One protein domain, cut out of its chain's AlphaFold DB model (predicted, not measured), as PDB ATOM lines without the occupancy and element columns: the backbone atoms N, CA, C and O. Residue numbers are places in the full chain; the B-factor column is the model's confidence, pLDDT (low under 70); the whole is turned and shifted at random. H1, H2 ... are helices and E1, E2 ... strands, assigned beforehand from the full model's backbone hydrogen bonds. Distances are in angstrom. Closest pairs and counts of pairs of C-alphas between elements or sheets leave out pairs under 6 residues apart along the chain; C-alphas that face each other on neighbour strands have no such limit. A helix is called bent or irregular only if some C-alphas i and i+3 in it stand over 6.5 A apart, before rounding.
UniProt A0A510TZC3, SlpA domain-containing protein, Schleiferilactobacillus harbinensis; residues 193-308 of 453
ATOM      1  N   ALA A 193     343.401 259.265 547.223       87.62
ATOM      2  CA  ALA A 193     344.093 260.503 547.549       87.62
ATOM      3  C   ALA A 193     345.596 260.253 547.684       87.62
ATOM      4  O   ALA A 193     346.022 259.192 548.159       87.62
ATOM      5  N   SER A 194     346.387 261.255 547.310       89.94
ATOM      6  CA  SER A 194     347.801 261.385 547.658       89.94
ATOM      7  C   SER A 194     347.972 262.568 548.603       89.94
ATOM      8  O   SER A 194     347.442 263.647 548.333       89.94
ATOM      9  N   VAL A 195     348.715 262.374 549.691       92.50
ATOM     10  CA  VAL A 195     348.883 263.388 550.738       92.50
ATOM     11  C   VAL A 195     350.359 263.560 551.048       92.50
ATOM     12  O   VAL A 195     351.045 262.582 551.337       92.50
ATOM     13  N   ALA A 196     350.845 264.797 551.015       93.69
ATOM     14  CA  ALA A 196     352.212 265.115 551.395       93.69
ATOM     15  C   ALA A 196     352.428 264.968 552.912       93.69
ATOM     16  O   ALA A 196     351.640 265.461 553.732       93.69
ATOM     17  N   ASP A 197     353.545 264.339 553.277       93.25
ATOM     18  CA  ASP A 197     353.956 264.153 554.666       93.25
ATOM     19  C   ASP A 197     354.068 265.503 555.407       93.25
ATOM     20  O   ASP A 197     354.446 266.544 554.860       93.25
ATOM     21  N   GLY A 198     353.715 265.495 556.688       92.94
ATOM     22  CA  GLY A 198     354.042 266.545 557.642       92.94
ATOM     23  C   GLY A 198     355.288 266.184 558.447       92.94
ATOM     24  O   GLY A 198     355.603 265.013 558.659       92.94
ATOM     25  N   ALA A 199     355.978 267.200 558.953       92.69
ATOM     26  CA  ALA A 199     357.080 267.019 559.887       92.69
ATOM     27  C   ALA A 199     356.955 268.017 561.037       92.69
ATOM     28  O   ALA A 199     356.574 269.172 560.835       92.69
ATOM     29  N   SER A 200     357.283 267.565 562.240       93.44
ATOM     30  CA  SER A 200     357.396 268.392 563.436       93.44
ATOM     31  C   SER A 200     358.500 267.845 564.343       93.44
ATOM     32  O   SER A 200     359.187 266.874 564.019       93.44
ATOM     33  N   LYS A 201     358.690 268.481 565.491       90.62
ATOM     34  CA  LYS A 201     359.659 268.095 566.515       90.62
ATOM     35  C   LYS A 201     358.958 267.981 567.864       90.62
ATOM     36  O   LYS A 201     357.918 268.617 568.056       90.62
ATOM     37  N   ILE A 202     359.506 267.190 568.786       89.31
ATOM     38  CA  ILE A 202     358.933 267.058 570.136       89.31
ATOM     39  C   ILE A 202     358.731 268.453 570.751       89.31
ATOM     40  O   ILE A 202     359.570 269.340 570.609       89.31
ATOM     41  N   GLY A 203     357.589 268.664 571.408       86.12
ATOM     42  CA  GLY A 203     357.268 269.917 572.099       86.12
ATOM     43  C   GLY A 203     356.938 271.113 571.196       86.12
ATOM     44  O   GLY A 203     356.642 272.186 571.716       86.12
ATOM     45  N   ALA A 204     356.970 270.972 569.866       89.25
ATOM     46  CA  ALA A 204     356.440 271.993 568.966       89.25
ATOM     47  C   ALA A 204     354.910 271.906 568.869       89.25
ATOM     48  O   ALA A 204     354.334 270.823 568.930       89.25
ATOM     49  N   SER A 205     354.255 273.054 568.664       91.44
ATOM     50  CA  SER A 205     352.814 273.092 568.401       91.44
ATOM     51  C   SER A 205     352.479 272.344 567.107       91.44
ATOM     52  O   SER A 205     353.086 272.599 566.064       91.44
ATOM     53  N   LEU A 206     351.494 271.444 567.172       92.56
ATOM     54  CA  LEU A 206     350.997 270.684 566.023       92.56
ATOM     55  C   LEU A 206     349.810 271.359 565.318       92.56
ATOM     56  O   LEU A 206     349.394 270.893 564.259       92.56
ATOM     57  N   ALA A 207     349.316 272.490 565.834       91.62
ATOM     58  CA  ALA A 207     348.194 273.238 565.256       91.62
ATOM     59  C   ALA A 207     348.345 273.573 563.750       91.62
ATOM     60  O   ALA A 207     347.362 273.478 563.010       91.62
ATOM     61  N   PRO A 208     349.547 273.896 563.222       93.94
ATOM     62  CA  PRO A 208     349.718 274.113 561.783       93.94
ATOM     63  C   PRO A 208     349.444 272.869 560.926       93.94
ATOM     64  O   PRO A 208     349.166 273.002 559.736       93.94
ATOM     65  N   LEU A 209     349.525 271.664 561.495       94.06
ATOM     66  CA  LEU A 209     349.309 270.397 560.791       94.06
ATOM     67  C   LEU A 209     347.860 269.905 560.872       94.06
ATOM     68  O   LEU A 209     347.498 269.032 560.089       94.06
ATOM     69  N   THR A 210     347.044 270.471 561.767       93.31
ATOM     70  CA  THR A 210     345.642 270.075 562.006       93.31
ATOM     71  C   THR A 210     344.617 271.027 561.376       93.31
ATOM     72  O   THR A 210     343.414 270.818 561.500       93.31
ATOM     73  N   SER A 211     345.065 272.070 560.668       94.81
ATOM     74  CA  SER A 211     344.175 273.023 559.988       94.81
ATOM     75  C   SER A 211     343.705 272.533 558.612       94.81
ATOM     76  O   SER A 211     344.446 271.866 557.886       94.81
ATOM     77  N   PHE A 212     342.501 272.947 558.199       94.56
ATOM     78  CA  PHE A 212     341.949 272.610 556.877       94.56
ATOM     79  C   PHE A 212     342.795 273.150 555.722       94.56
ATOM     80  O   PHE A 212     342.983 272.467 554.722       94.56
ATOM     81  N   ALA A 213     343.373 274.345 555.870       95.88
ATOM     82  CA  ALA A 213     344.273 274.909 554.864       95.88
ATOM     83  C   ALA A 213     345.538 274.047 554.669       95.88
ATOM     84  O   ALA A 213     346.005 273.848 553.546       95.88
ATOM     85  N   SER A 214     346.068 273.487 555.760       95.50
ATOM     86  CA  SER A 214     347.261 272.638 555.736       95.50
ATOM     87  C   SER A 214     346.994 271.300 555.058       95.50
ATOM     88  O   SER A 214     347.783 270.874 554.219       95.50
ATOM     89  N   ILE A 215     345.870 270.645 555.369       94.75
ATOM     90  CA  ILE A 215     345.528 269.381 554.709       94.75
ATOM     91  C   ILE A 215     345.108 269.584 553.250       94.75
ATOM     92  O   ILE A 215     345.520 268.795 552.404       94.75
ATOM     93  N   ALA A 216     344.380 270.657 552.924       94.88
ATOM     94  CA  ALA A 216     343.990 270.964 551.550       94.88
ATOM     95  C   ALA A 216     345.213 271.177 550.651       94.88
ATOM     96  O   ALA A 216     345.335 270.537 549.614       94.88
ATOM     97  N   SER A 217     346.178 271.987 551.096       96.06
ATOM     98  CA  SER A 217     347.420 272.211 550.338       96.06
ATOM     99  C   SER A 217     348.322 270.974 550.235       96.06
ATOM    100  O   SER A 217     349.155 270.904 549.337       96.06
ATOM    101  N   ALA A 218     348.158 269.995 551.129       95.44
ATOM    102  CA  ALA A 218     348.904 268.741 551.107       95.44
ATOM    103  C   ALA A 218     348.214 267.623 550.308       95.44
ATOM    104  O   ALA A 218     348.852 266.599 550.079       95.44
ATOM    105  N   THR A 219     346.944 267.775 549.916       94.44
ATOM    106  CA  THR A 219     346.130 266.676 549.373       94.44
ATOM    107  C   THR A 219     345.807 266.885 547.900       94.44
ATOM    108  O   THR A 219     345.373 267.952 547.472       94.44
ATOM    109  N   THR A 220     345.973 265.828 547.114       92.38
ATOM    110  CA  THR A 220     345.465 265.730 545.743       92.38
ATOM    111  C   THR A 220     344.560 264.513 545.662       92.38
ATOM    112  O   THR A 220     344.945 263.415 546.070       92.38
ATOM    113  N   PHE A 221     343.345 264.723 545.175       87.31
ATOM    114  CA  PHE A 221     342.389 263.658 544.918       87.31
ATOM    115  C   PHE A 221     342.572 263.135 543.503       87.31
ATOM    116  O   PHE A 221     342.855 263.922 542.600       87.31
ATOM    117  N   ALA A 222     342.376 261.837 543.314       83.50
ATOM    118  CA  ALA A 222     342.268 261.232 541.998       83.50
ATOM    119  C   ALA A 222     340.983 260.410 541.912       83.50
ATOM    120  O   ALA A 222     340.568 259.769 542.888       83.50
ATOM    121  N   ASP A 223     340.343 260.453 540.755       76.50
ATOM    122  CA  ASP A 223     339.179 259.626 540.473       76.50
ATOM    123  C   ASP A 223     339.557 258.221 539.971       76.50
ATOM    124  O   ASP A 223     340.728 257.836 539.926       76.50
ATOM    125  N   ALA A 224     338.545 257.432 539.602       72.06
ATOM    126  CA  ALA A 224     338.714 256.073 539.083       72.06
ATOM    127  C   ALA A 224     339.520 256.000 537.773       72.06
ATOM    128  O   ALA A 224     339.992 254.921 537.416       72.06
ATOM    129  N   TYR A 225     339.669 257.120 537.067       68.00
ATOM    130  CA  TYR A 225     340.313 257.212 535.761       68.00
ATOM    131  C   TYR A 225     341.705 257.850 535.839       68.00
ATOM    132  O   TYR A 225     342.406 257.916 534.832       68.00
ATOM    133  N   GLY A 226     342.131 258.262 537.037       71.06
ATOM    134  CA  GLY A 226     343.434 258.869 537.289       71.06
ATOM    135  C   GLY A 226     343.466 260.383 537.087       71.06
ATOM    136  O   GLY A 226     344.538 260.973 537.230       71.06
ATOM    137  N   ALA A 227     342.331 261.029 536.804       73.56
ATOM    138  CA  ALA A 227     342.263 262.481 536.728       73.56
ATOM    139  C   ALA A 227     342.441 263.071 538.131       73.56
ATOM    140  O   ALA A 227     341.747 262.699 539.080       73.56
ATOM    141  N   THR A 228     343.400 263.989 538.276       83.31
ATOM    142  CA  THR A 228     343.766 264.561 539.576       83.31
ATOM    143  C   THR A 228     343.195 265.957 539.774       83.31
ATOM    144  O   THR A 228     343.270 266.795 538.879       83.31
ATOM    145  N   THR A 229     342.712 266.258 540.977       85.75
ATOM    146  CA  THR A 229     342.305 267.610 541.387       85.75
ATOM    147  C   THR A 229     342.911 267.948 542.747       85.75
ATOM    148  O   THR A 229     342.837 267.150 543.685       85.75
ATOM    149  N   ALA A 230     343.497 269.141 542.873       89.81
ATOM    150  CA  ALA A 230     343.977 269.645 544.159       89.81
ATOM    151  C   ALA A 230     342.809 269.805 545.143       89.81
ATOM    152  O   ALA A 230     341.733 270.276 544.766       89.81
ATOM    153  N   ALA A 231     343.013 269.415 546.399       91.44
ATOM    154  CA  ALA A 231     341.994 269.576 547.423       91.44
ATOM    155  C   ALA A 231     341.824 271.050 547.823       91.44
ATOM    156  O   ALA A 231     342.755 271.858 547.789       91.44
ATOM    157  N   THR A 232     340.623 271.385 548.269       93.12
ATOM    158  CA  THR A 232     340.244 272.691 548.805       93.12
ATOM    159  C   THR A 232     339.775 272.547 550.248       93.12
ATOM    160  O   THR A 232     339.476 271.453 550.720       93.12
ATOM    161  N   VAL A 233     339.672 273.659 550.977       93.44
ATOM    162  CA  VAL A 233     339.176 273.630 552.365       93.44
ATOM    163  C   VAL A 233     337.738 273.107 552.477       93.44
ATOM    164  O   VAL A 233     337.399 272.520 553.498       93.44
ATOM    165  N   ALA A 234     336.914 273.279 551.436       90.12
ATOM    166  CA  ALA A 234     335.522 272.821 551.401       90.12
ATOM    167  C   ALA A 234     335.388 271.295 551.245       90.12
ATOM    168  O   ALA A 234     334.320 270.735 551.502       90.12
ATOM    169  N   ASP A 235     336.471 270.621 550.852       90.12
ATOM    170  CA  ASP A 235     336.506 269.165 550.739       90.12
ATOM    171  C   ASP A 235     336.627 268.481 552.110       90.12
ATOM    172  O   ASP A 235     336.446 267.270 552.192       90.12
ATOM    173  N   PHE A 236     336.892 269.221 553.192       90.75
ATOM    174  CA  PHE A 236     337.071 268.673 554.538       90.75
ATOM    175  C   PHE A 236     335.972 269.144 555.489       90.75
ATOM    176  O   PHE A 236     335.593 270.313 555.506       90.75
ATOM    177  N   THR A 237     335.465 268.224 556.307       89.88
ATOM    178  CA  THR A 237     334.341 268.465 557.227       89.88
ATOM    179  C   THR A 237     334.753 268.474 558.697       89.88
ATOM    180  O   THR A 237     334.012 268.978 559.537       89.88
ATOM    181  N   GLY A 238     335.939 267.961 559.033       89.38
ATOM    182  CA  GLY A 238     336.407 267.892 560.417       89.38
ATOM    183  C   GLY A 238     337.838 267.391 560.545       89.38
ATOM    184  O   GLY A 238     338.287 266.575 559.745       89.38
ATOM    185  N   PHE A 239     338.546 267.844 561.579       89.88
ATOM    186  CA  PHE A 239     339.732 267.152 562.077       89.88
ATOM    187  C   PHE A 239     339.269 266.119 563.107       89.88
ATOM    188  O   PHE A 239     338.589 266.470 564.069       89.88
ATOM    189  N   ILE A 240     339.586 264.848 562.874       86.38
ATOM    190  CA  ILE A 240     339.099 263.730 563.693       86.38
ATOM    191  C   ILE A 240     340.035 263.488 564.876       86.38
ATOM    192  O   ILE A 240     339.581 263.169 565.972       86.38
ATOM    193  N   GLY A 241     341.341 263.630 564.654       87.88
ATOM    194  CA  GLY A 241     342.357 263.399 565.670       87.88
ATOM    195  C   GLY A 241     343.601 262.726 565.109       87.88
ATOM    196  O   GLY A 241     343.840 262.699 563.899       87.88
ATOM    197  N   TRP A 242     344.391 262.178 566.025       88.12
ATOM    198  CA  TRP A 242     345.649 261.512 565.730       88.12
ATOM    199  C   TRP A 242     345.551 260.004 565.954       88.12
ATOM    200  O   TRP A 242     344.816 259.530 566.822       88.12
ATOM    201  N   THR A 243     346.340 259.250 565.195       86.12
ATOM    202  CA  THR A 243     346.600 257.833 565.461       86.12
ATOM    203  C   THR A 243     348.067 257.506 565.211       86.12
ATOM    204  O   THR A 243     348.738 258.146 564.391       86.12
ATOM    205  N   SER A 244     348.610 256.550 565.957       85.12
ATOM    206  CA  SER A 244     349.973 256.071 565.734       85.12
ATOM    207  C   SER A 244     350.083 255.246 564.448       85.12
ATOM    208  O   SER A 244     349.158 254.541 564.060       85.12
ATOM    209  N   SER A 245     351.248 255.270 563.796       81.50
ATOM    210  CA  SER A 245     351.514 254.381 562.647       81.50
ATOM    211  C   SER A 245     351.529 252.888 562.996       81.50
ATOM    212  O   SER A 245     351.456 252.056 562.097       81.50
ATOM    213  N   ALA A 246     351.604 252.548 564.286       77.88
ATOM    214  CA  ALA A 246     351.470 251.180 564.770       77.88
ATOM    215  C   ALA A 246     350.010 250.692 564.759       77.88
ATOM    216  O   ALA A 246     349.777 249.484 564.781       77.88
ATOM    217  N   ASN A 247     349.031 251.603 564.710       70.31
ATOM    218  CA  ASN A 247     347.631 251.237 564.567       70.31
ATOM    219  C   ASN A 247     347.330 250.923 563.095       70.31
ATOM    220  O   ASN A 247     347.372 251.789 562.224       70.31
ATOM    221  N   THR A 248     347.026 249.660 562.807       60.66
ATOM    222  CA  THR A 248     346.681 249.204 561.454       60.66
ATOM    223  C   THR A 248     345.291 249.670 561.015       60.66
ATOM    224  O   THR A 248     345.032 249.785 559.814       60.66
ATOM    225  N   ASN A 249     344.424 250.008 561.975       59.09
ATOM    226  CA  ASN A 249     343.056 250.474 561.769       59.09
ATOM    227  C   ASN A 249     343.017 252.006 561.874       59.09
ATOM    228  O   ASN A 249     342.491 252.588 562.820       59.09
ATOM    229  N   VAL A 250     343.623 252.667 560.884       59.41
ATOM    230  CA  VAL A 250     343.700 254.137 560.725       59.41
ATOM    231  C   VAL A 250     342.331 254.704 560.295       59.41
ATOM    232  O   VAL A 250     342.184 255.370 559.273       59.41
ATOM    233  N   THR A 251     341.284 254.352 561.024       56.72
ATOM    234  CA  THR A 251     339.868 254.601 560.703       56.72
ATOM    235  C   THR A 251     339.151 255.301 561.862       56.72
ATOM    236  O   THR A 251     338.070 255.874 561.688       56.72
ATOM    237  N   THR A 252     339.794 255.330 563.033       60.53
ATOM    238  CA  THR A 252     339.386 256.055 564.237       60.53
ATOM    239  C   THR A 252     340.609 256.678 564.908       60.53
ATOM    240  O   THR A 252     341.668 256.055 564.947       60.53
ATOM    241  N   ALA A 253     340.476 257.891 565.453       58.62
ATOM    242  CA  ALA A 253     341.505 258.443 566.336       58.62
ATOM    243  C   ALA A 253     341.690 257.527 567.559       58.62
ATOM    244  O   ALA A 253     340.700 257.006 568.079       58.62
ATOM    245  N   ASP A 254     342.933 257.354 568.028       58.66
ATOM    246  CA  ASP A 254     343.244 256.435 569.138       58.66
ATOM    247  C   ASP A 254     342.489 256.846 570.418       58.66
ATOM    248  O   ASP A 254     342.022 256.000 571.176       58.66
ATOM    249  N   THR A 255     342.311 258.154 570.632       59.81
ATOM    250  CA  THR A 255     341.436 258.745 571.657       59.81
ATOM    251  C   THR A 255     340.979 260.143 571.225       59.81
ATOM    252  O   THR A 255     341.713 260.871 570.553       59.81
ATOM    253  N   ALA A 256     339.762 260.543 571.613       60.53
ATOM    254  CA  ALA A 256     339.296 261.911 571.403       60.53
ATOM    255  C   ALA A 256     340.182 262.871 572.216       60.53
ATOM    256  O   ALA A 256     340.269 262.740 573.435       60.53
ATOM    257  N   ASN A 257     340.820 263.832 571.541       68.56
ATOM    258  CA  ASN A 257     341.680 264.881 572.115       68.56
ATOM    259  C   ASN A 257     343.117 264.481 572.498       68.56
ATOM    260  O   ASN A 257     343.785 265.244 573.194       68.56
ATOM    261  N   TRP A 258     343.625 263.334 572.047       85.19
ATOM    262  CA  TRP A 258     345.049 263.027 572.198       85.19
ATOM    263  C   TRP A 258     345.882 263.630 571.068       85.19
ATOM    264  O   TRP A 258     345.525 263.528 569.893       85.19
ATOM    265  N   GLU A 259     347.019 264.219 571.436       86.50
ATOM    266  CA  GLU A 259     348.033 264.705 570.509       86.50
ATOM    267  C   GLU A 259     349.367 263.981 570.745       86.50
ATOM    268  O   GLU A 259     349.745 263.727 571.895       86.50
ATOM    269  N   PRO A 260     350.115 263.673 569.675       89.88
ATOM    270  CA  PRO A 260     351.446 263.107 569.787       89.88
ATOM    271  C   PRO A 260     352.398 263.997 570.601       89.88
ATOM    272  O   PRO A 260     352.639 265.156 570.265       89.88
ATOM    273  N   SER A 261     352.992 263.427 571.648       88.06
ATOM    274  CA  SER A 261     353.951 264.111 572.530       88.06
ATOM    275  C   SER A 261     355.356 263.500 572.512       88.06
ATOM    276  O   SER A 261     356.283 264.065 573.092       88.06
ATOM    277  N   ALA A 262     355.528 262.367 571.829       89.69
ATOM    278  CA  ALA A 262     356.790 261.652 571.694       89.69
ATOM    279  C   ALA A 262     357.257 261.627 570.233       89.69
ATOM    280  O   ALA A 262     356.491 261.906 569.310       89.69
ATOM    281  N   ALA A 263     358.531 261.292 570.023       91.31
ATOM    282  CA  ALA A 263     359.034 261.045 568.682       91.31
ATOM    283  C   ALA A 263     358.406 259.786 568.084       91.31
ATOM    284  O   ALA A 263     358.188 258.791 568.775       91.31
ATOM    285  N   GLY A 264     358.157 259.823 566.779       90.69
ATOM    286  CA  GLY A 264     357.534 258.716 566.070       90.69
ATOM    287  C   GLY A 264     356.883 259.137 564.762       90.69
ATOM    288  O   GLY A 264     356.953 260.292 564.342       90.69
ATOM    289  N   THR A 265     356.244 258.166 564.112       91.38
ATOM    290  CA  THR A 265     355.395 258.403 562.940       91.38
ATOM    291  C   THR A 265     353.934 258.253 563.342       91.38
ATOM    292  O   THR A 265     353.537 257.235 563.919       91.38
ATOM    293  N   TYR A 266     353.141 259.261 563.008       90.69
ATOM    294  CA  TYR A 266     351.725 259.383 563.334       90.69
ATOM    295  C   TYR A 266     350.925 259.712 562.075       90.69
ATOM    296  O   TYR A 266     351.497 260.079 561.047       90.69
ATOM    297  N   TYR A 267     349.605 259.619 562.164       89.50
ATOM    298  CA  TYR A 267     348.684 260.083 561.137       89.50
ATOM    299  C   TYR A 267     347.706 261.101 561.727       89.50
ATOM    300  O   TYR A 267     347.055 260.822 562.734       89.50
ATOM    301  N   ALA A 268     347.607 262.269 561.094       90.56
ATOM    302  CA  ALA A 268     346.540 263.238 561.326       90.56
ATOM    303  C   ALA A 268     345.353 262.883 560.426       90.56
ATOM    304  O   ALA A 268     345.515 262.782 559.206       90.56
ATOM    305  N   LEU A 269     344.180 262.682 561.022       88.62
ATOM    306  CA  LEU A 269     342.984 262.214 560.326       88.62
ATOM    307  C   LEU A 269     342.003 263.361 560.093       88.62
ATOM    308  O   LEU A 269     341.619 264.064 561.031       88.62
ATOM    309  N   PHE A 270     341.556 263.511 558.851       90.00
ATOM    310  CA  PHE A 270     340.593 264.531 558.445       90.00
ATOM    311  C   PHE A 270     339.391 263.891 557.770       90.00
ATOM    312  O   PHE A 270     339.555 263.125 556.828       90.00
ATOM    313  N   SER A 271     338.191 264.234 558.224       88.44
ATOM    314  CA  SER A 271     336.945 263.841 557.573       88.44
ATOM    315  C   SER A 271     336.795 264.585 556.249       88.44
ATOM    316  O   SER A 271     336.996 265.801 556.191       88.44
ATOM    317  N   VAL A 272     336.423 263.863 555.199       87.06
ATOM    318  CA  VAL A 272     336.204 264.381 553.847       87.06
ATOM    319  C   VAL A 272     334.708 264.558 553.614       87.06
ATOM    320  O   VAL A 272     333.886 263.802 554.133       87.06
ATOM    321  N   ASN A 273     334.334 265.573 552.845       84.94
ATOM    322  CA  ASN A 273     332.965 265.751 552.389       84.94
ATOM    323  C   ASN A 273     332.540 264.519 551.562       84.94
ATOM    324  O   ASN A 273     333.193 264.213 550.563       84.94
ATOM    325  N   PRO A 274     331.454 263.813 551.921       76.38
ATOM    326  CA  PRO A 274     331.008 262.637 551.178       76.38
ATOM    327  C   PRO A 274     330.628 262.955 549.725       76.38
ATOM    328  O   PRO A 274     330.765 262.093 548.867       76.38
ATOM    329  N   ALA A 275     330.239 264.195 549.405       74.62
ATOM    330  CA  ALA A 275     330.019 264.612 548.017       74.62
ATOM    331  C   ALA A 275     331.312 264.609 547.177       74.62
ATOM    332  O   ALA A 275     331.249 264.619 545.950       74.62
ATOM    333  N   LYS A 276     332.484 264.598 547.826       77.81
ATOM    334  CA  LYS A 276     333.797 264.583 547.177       77.81
ATOM    335  C   LYS A 276     334.343 263.176 546.950       77.81
ATOM    336  O   LYS A 276     335.295 263.048 546.189       77.81
ATOM    337  N   VAL A 277     333.782 262.133 547.572       72.88
ATOM    338  CA  VAL A 277     334.328 260.760 547.546       72.88
ATOM    339  C   VAL A 277     333.230 259.736 547.245       72.88
ATOM    340  O   VAL A 277     332.254 259.637 547.980       72.88
ATOM    341  N   ALA A 278     333.399 258.939 546.186       67.81
ATOM    342  CA  ALA A 278     332.517 257.813 545.864       67.81
ATOM    343  C   ALA A 278     333.382 256.608 545.537       67.81
ATOM    344  O   ALA A 278     333.589 256.231 544.385       67.81
ATOM    345  N   VAL A 279     333.912 256.002 546.587       59.53
ATOM    346  CA  VAL A 279     334.610 254.732 546.459       59.53
ATOM    347  C   VAL A 279     333.543 253.627 546.534       59.53
ATOM    348  O   VAL A 279     332.736 253.625 547.471       59.53
ATOM    349  N   PRO A 280     333.484 252.701 545.560       55.22
ATOM    350  CA  PRO A 280     332.582 251.554 545.609       55.22
ATOM    351  C   PRO A 280     332.760 250.756 546.906       55.22
ATOM    352  O   PRO A 280     333.881 250.640 547.396       55.22
ATOM    353  N   ALA A 281     331.694 250.124 547.408       51.91
ATOM    354  CA  ALA A 281     331.697 249.354 548.665       51.91
ATOM    355  C   ALA A 281     332.767 248.235 548.755       51.91
ATOM    356  O   ALA A 281     333.019 247.724 549.840       51.91
ATOM    357  N   ASN A 282     333.413 247.888 547.633       49.91
ATOM    358  CA  ASN A 282     334.421 246.831 547.514       49.91
ATOM    359  C   ASN A 282     335.805 247.325 547.050       49.91
ATOM    360  O   ASN A 282     336.693 246.507 546.819       49.91
ATOM    361  N   ALA A 283     336.006 248.631 546.852       53.56
ATOM    362  CA  ALA A 283     337.311 249.161 546.467       53.56
ATOM    363  C   ALA A 283     338.169 249.401 547.715       53.56
ATOM    364  O   ALA A 283     337.712 249.997 548.688       53.56
ATOM    365  N   THR A 284     339.420 248.934 547.691       56.03
ATOM    366  CA  THR A 284     340.393 249.224 548.749       56.03
ATOM    367  C   THR A 284     340.928 250.634 548.517       56.03
ATOM    368  O   THR A 284     341.640 250.850 547.533       56.03
ATOM    369  N   PRO A 285     340.576 251.617 549.356       59.88
ATOM    370  CA  PRO A 285     341.037 252.977 549.147       59.88
ATOM    371  C   PRO A 285     342.547 253.060 549.457       59.88
ATOM    372  O   PRO A 285     343.120 252.166 550.090       59.88
ATOM    373  N   SER A 286     343.228 254.095 548.953       66.38
ATOM    374  CA  SER A 286     344.682 254.236 549.135       66.38
ATOM    375  C   SER A 286     345.059 254.317 550.621       66.38
ATOM    376  O   SER A 286     344.251 254.669 551.464       66.38
ATOM    377  N   VAL A 287     346.325 254.086 550.986       60.88
ATOM    378  CA  VAL A 287     346.783 254.230 552.391       60.88
ATOM    379  C   VAL A 287     346.418 255.600 552.995       60.88
ATOM    380  O   VAL A 287     346.255 255.710 554.213       60.88
ATOM    381  N   ALA A 288     346.283 256.623 552.149       72.94
ATOM    382  CA  ALA A 288     345.952 257.984 552.534       72.94
ATOM    383  C   ALA A 288     344.448 258.311 552.512       72.94
ATOM    384  O   ALA A 288     344.081 259.306 553.122       72.94
ATOM    385  N   LEU A 289     343.583 257.517 551.869       76.81
ATOM    386  CA  LEU A 289     342.121 257.681 551.886       76.81
ATOM    387  C   LEU A 289     341.499 256.429 552.512       76.81
ATOM    388  O   LEU A 289     341.758 255.330 552.056       76.81
ATOM    389  N   ARG A 290     340.698 256.542 553.566       74.31
ATOM    390  CA  ARG A 290     340.195 255.372 554.307       74.31
ATOM    391  C   ARG A 290     338.717 255.519 554.635       74.31
ATOM    392  O   ARG A 290     338.218 256.634 554.758       74.31
ATOM    393  N   THR A 291     338.020 254.399 554.790       67.19
ATOM    394  CA  THR A 291     336.667 254.360 555.362       67.19
ATOM    395  C   THR A 291     336.754 254.409 556.880       67.19
ATOM    396  O   THR A 291     337.555 253.680 557.457       67.19
ATOM    397  N   SER A 292     335.933 255.218 557.544       61.34
ATOM    398  CA  SER A 292     335.767 255.106 558.994       61.34
ATOM    399  C   SER A 292     334.988 253.836 559.363       61.34
ATOM    400  O   SER A 292     334.040 253.463 558.677       61.34
ATOM    401  N   ASP A 293     335.328 253.204 560.489       53.38
ATOM    402  CA  ASP A 293     334.639 252.001 560.989       53.38
ATOM    403  C   ASP A 293     333.227 252.301 561.532       53.38
ATOM    404  O   ASP A 293     332.476 251.389 561.881       53.38
ATOM    405  N   LYS A 294     332.856 253.585 561.650       48.41
ATOM    406  CA  LYS A 294     331.605 254.056 562.270       48.41
ATOM    407  C   LYS A 294     330.770 254.933 561.333       48.41
ATOM    408  O   LYS A 294     330.384 256.046 561.685       48.41
ATOM    409  N   GLY A 295     330.466 254.403 560.151       51.91
ATOM    410  CA  GLY A 295     329.608 255.033 559.142       51.91
ATOM    411  C   GLY A 295     330.372 255.369 557.864       51.91
ATOM    412  O   GLY A 295     331.597 255.380 557.864       51.91
ATOM    413  N   ASN A 296     329.644 255.654 556.779       56.12
ATOM    414  CA  ASN A 296     330.160 255.959 555.432       56.12
ATOM    415  C   ASN A 296     330.973 257.278 555.338       56.12
ATOM    416  O   ASN A 296     330.891 257.998 554.344       56.12
ATOM    417  N   ASN A 297     331.738 257.626 556.371       71.31
ATOM    418  CA  ASN A 297     332.557 258.822 556.431       71.31
ATOM    419  C   ASN A 297     333.969 258.491 555.947       71.31
ATOM    420  O   ASN A 297     334.652 257.624 556.499       71.31
ATOM    421  N   TRP A 298     334.393 259.194 554.905       80.75
ATOM    422  CA  TRP A 298     335.719 259.069 554.316       80.75
ATOM    423  C   TRP A 298     336.718 259.925 555.072       80.75
ATOM    424  O   TRP A 298     336.416 261.065 555.424       80.75
ATOM    425  N   VAL A 299     337.914 259.391 555.307       85.12
ATOM    426  CA  VAL A 299     338.983 260.107 556.001       85.12
ATOM    427  C   VAL A 299     340.241 260.163 555.157       85.12
ATOM    428  O   VAL A 299     340.625 259.178 554.528       85.12
ATOM    429  N   VAL A 300     340.908 261.309 555.173       88.81
ATOM    430  CA  VAL A 300     342.263 261.458 554.655       88.81
ATOM    431  C   VAL A 300     343.249 261.372 555.818       88.81
ATOM    432  O   VAL A 300     343.117 262.090 556.810       88.81
ATOM    433  N   ALA A 301     344.236 260.487 555.691       87.94
ATOM    434  CA  ALA A 301     345.286 260.262 556.675       87.94
ATOM    435  C   ALA A 301     346.598 260.900 556.208       87.94
ATOM    436  O   ALA A 301     347.271 260.398 555.304       87.94
ATOM    437  N   ARG A 302     346.997 261.997 556.856       91.38
ATOM    438  CA  ARG A 302     348.291 262.641 556.616       91.38
ATOM    439  C   ARG A 302     349.346 262.053 557.534       91.38
ATOM    440  O   ARG A 302     349.256 262.225 558.747       91.38
ATOM    441  N   LYS A 303     350.374 261.427 556.968       91.31
ATOM    442  CA  LYS A 303     351.540 260.981 557.735       91.31
ATOM    443  C   LYS A 303     352.281 262.187 558.306       91.31
ATOM    444  O   LYS A 303     352.548 263.148 557.593       91.31
ATOM    445  N   VAL A 304     352.633 262.129 559.583       92.94
ATOM    446  CA  VAL A 304     353.400 263.156 560.285       92.94
ATOM    447  C   VAL A 304     354.531 262.498 561.055       92.94
ATOM    448  O   VAL A 304     354.304 261.613 561.879       92.94
ATOM    449  N   VAL A 305     355.755 262.952 560.804       93.06
ATOM    450  CA  VAL A 305     356.942 262.504 561.535       93.06
ATOM    451  C   VAL A 305     357.281 263.524 562.613       93.06
ATOM    452  O   VAL A 305     357.513 264.695 562.314       93.06
ATOM    453  N   ILE A 306     357.324 263.077 563.866       93.00
ATOM    454  CA  ILE A 306     357.807 263.869 564.996       93.00
ATOM    455  C   ILE A 306     359.220 263.422 565.313       93.00
ATOM    456  O   ILE A 306     359.451 262.292 565.744       93.00
ATOM    457  N   ALA A 307     360.170 264.315 565.079       91.69
ATOM    458  CA  ALA A 307     361.574 264.041 565.309       91.69
ATOM    459  C   ALA A 307     361.951 264.176 566.793       91.69
ATOM    460  O   ALA A 307     361.468 265.075 567.488       91.69
ATOM    461  N   ASP A 308     362.864 263.311 567.251       91.94
ATOM    462  CA  ASP A 308     363.391 263.287 568.624       91.94
ATOM    463  C   ASP A 308     364.452 264.370 568.859       91.94
ATOM    464  O   ASP A 308     365.615 264.092 569.155       91.94
TER     465      ASP A 308
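Overview. This is residues 193 to 308 of the 453 residues of the protein "SlpA domain-containing protein" of Schleiferilactobacillus harbinensis (UniProt A0A510TZC3). A strongly twisted sheet makes the body of the domain, with its long strands E6 and E8 side by side through the middle, bent E5 beside E6, and short E2 and E7 on the other side of E8. A small sheet of E1, E3 and E4 lies toward one end, E1 running on into E2 of the large sheet; the short helix H2 packs on the large sheet and grazes the small one, and H1 grazes the large one. The 116 printed residues hold two named helices and eight named strands, in the order E1 E2 H1 H2 E3 E4 E5 E6 E7 E8; the class is mostly strand, though under half of the residues are in named elements. The large sheet is branched and mixed, the small one antiparallel in the order E1, E3, E4. The whole is compact, with a radius of gyration of the C-alphas of 13.6 A, and elongated, spanning 41 by 26 by 20 A.

Arrangement. Start at E8, residues 298 to 307, which has three neighbours. On one side find antiparallel E6, residues 264 to 272, with N 268 and O 302 2.9 A apart, within hydrogen-bond range. On the other side, E2, residues 198 to 201, is parallel beside 304 to 307, with N 200 to O 305 at 2.9 A; E7, residues 289 to 291, is antiparallel beside 298 to 300, with N 290 to O 299 at 2.8 A, and forms a hairpin with E8. E5, residues 236 to 244, bends by 53 degrees at residue 239 and forms a hairpin with E6, N 240 to O 269 being 2.9 A. In the small sheet, E3, residues 219 to 222, lies between antiparallel E1, residues 193 to 195, with N 194 to O 220 at 2.9 A, and E4, residues 228 to 230, with N 221 to O 229 at 2.9 A; E3 and E4 form a hairpin. The closest C-alphas of E1 and E8, Val 195 and Arg 302, are 6.0 A apart. H2, residues 212 to 218, is on the large sheet, its Phe 212 C-alpha 6.7 A from that of Phe 236 in E5; every O i to N i+4 pair in H2 is within hydrogen-bond range. H1, residues 207 to 210, is too short for such a pair.

Along the chain. Find C-alpha 193 at (344.093, 260.503, 547.549), where E1 begins. E5 runs 21.2 A and E6 25.2 A. E8 runs 28.5 A from C-alpha 298 at (335.719, 259.069, 554.316) to C-alpha 307 at (361.574, 264.041, 565.309).

Size, cuts and confidence. The two C-alphas farthest apart, Gly 203 and Tyr 225, are 42.1 A apart. The printed part has no cut. The links E5 to E6 and E6 to E7 are long. Look for pLDDT under 70 at residues 225, 248 to 257, 278 to 287 and 291 to 296.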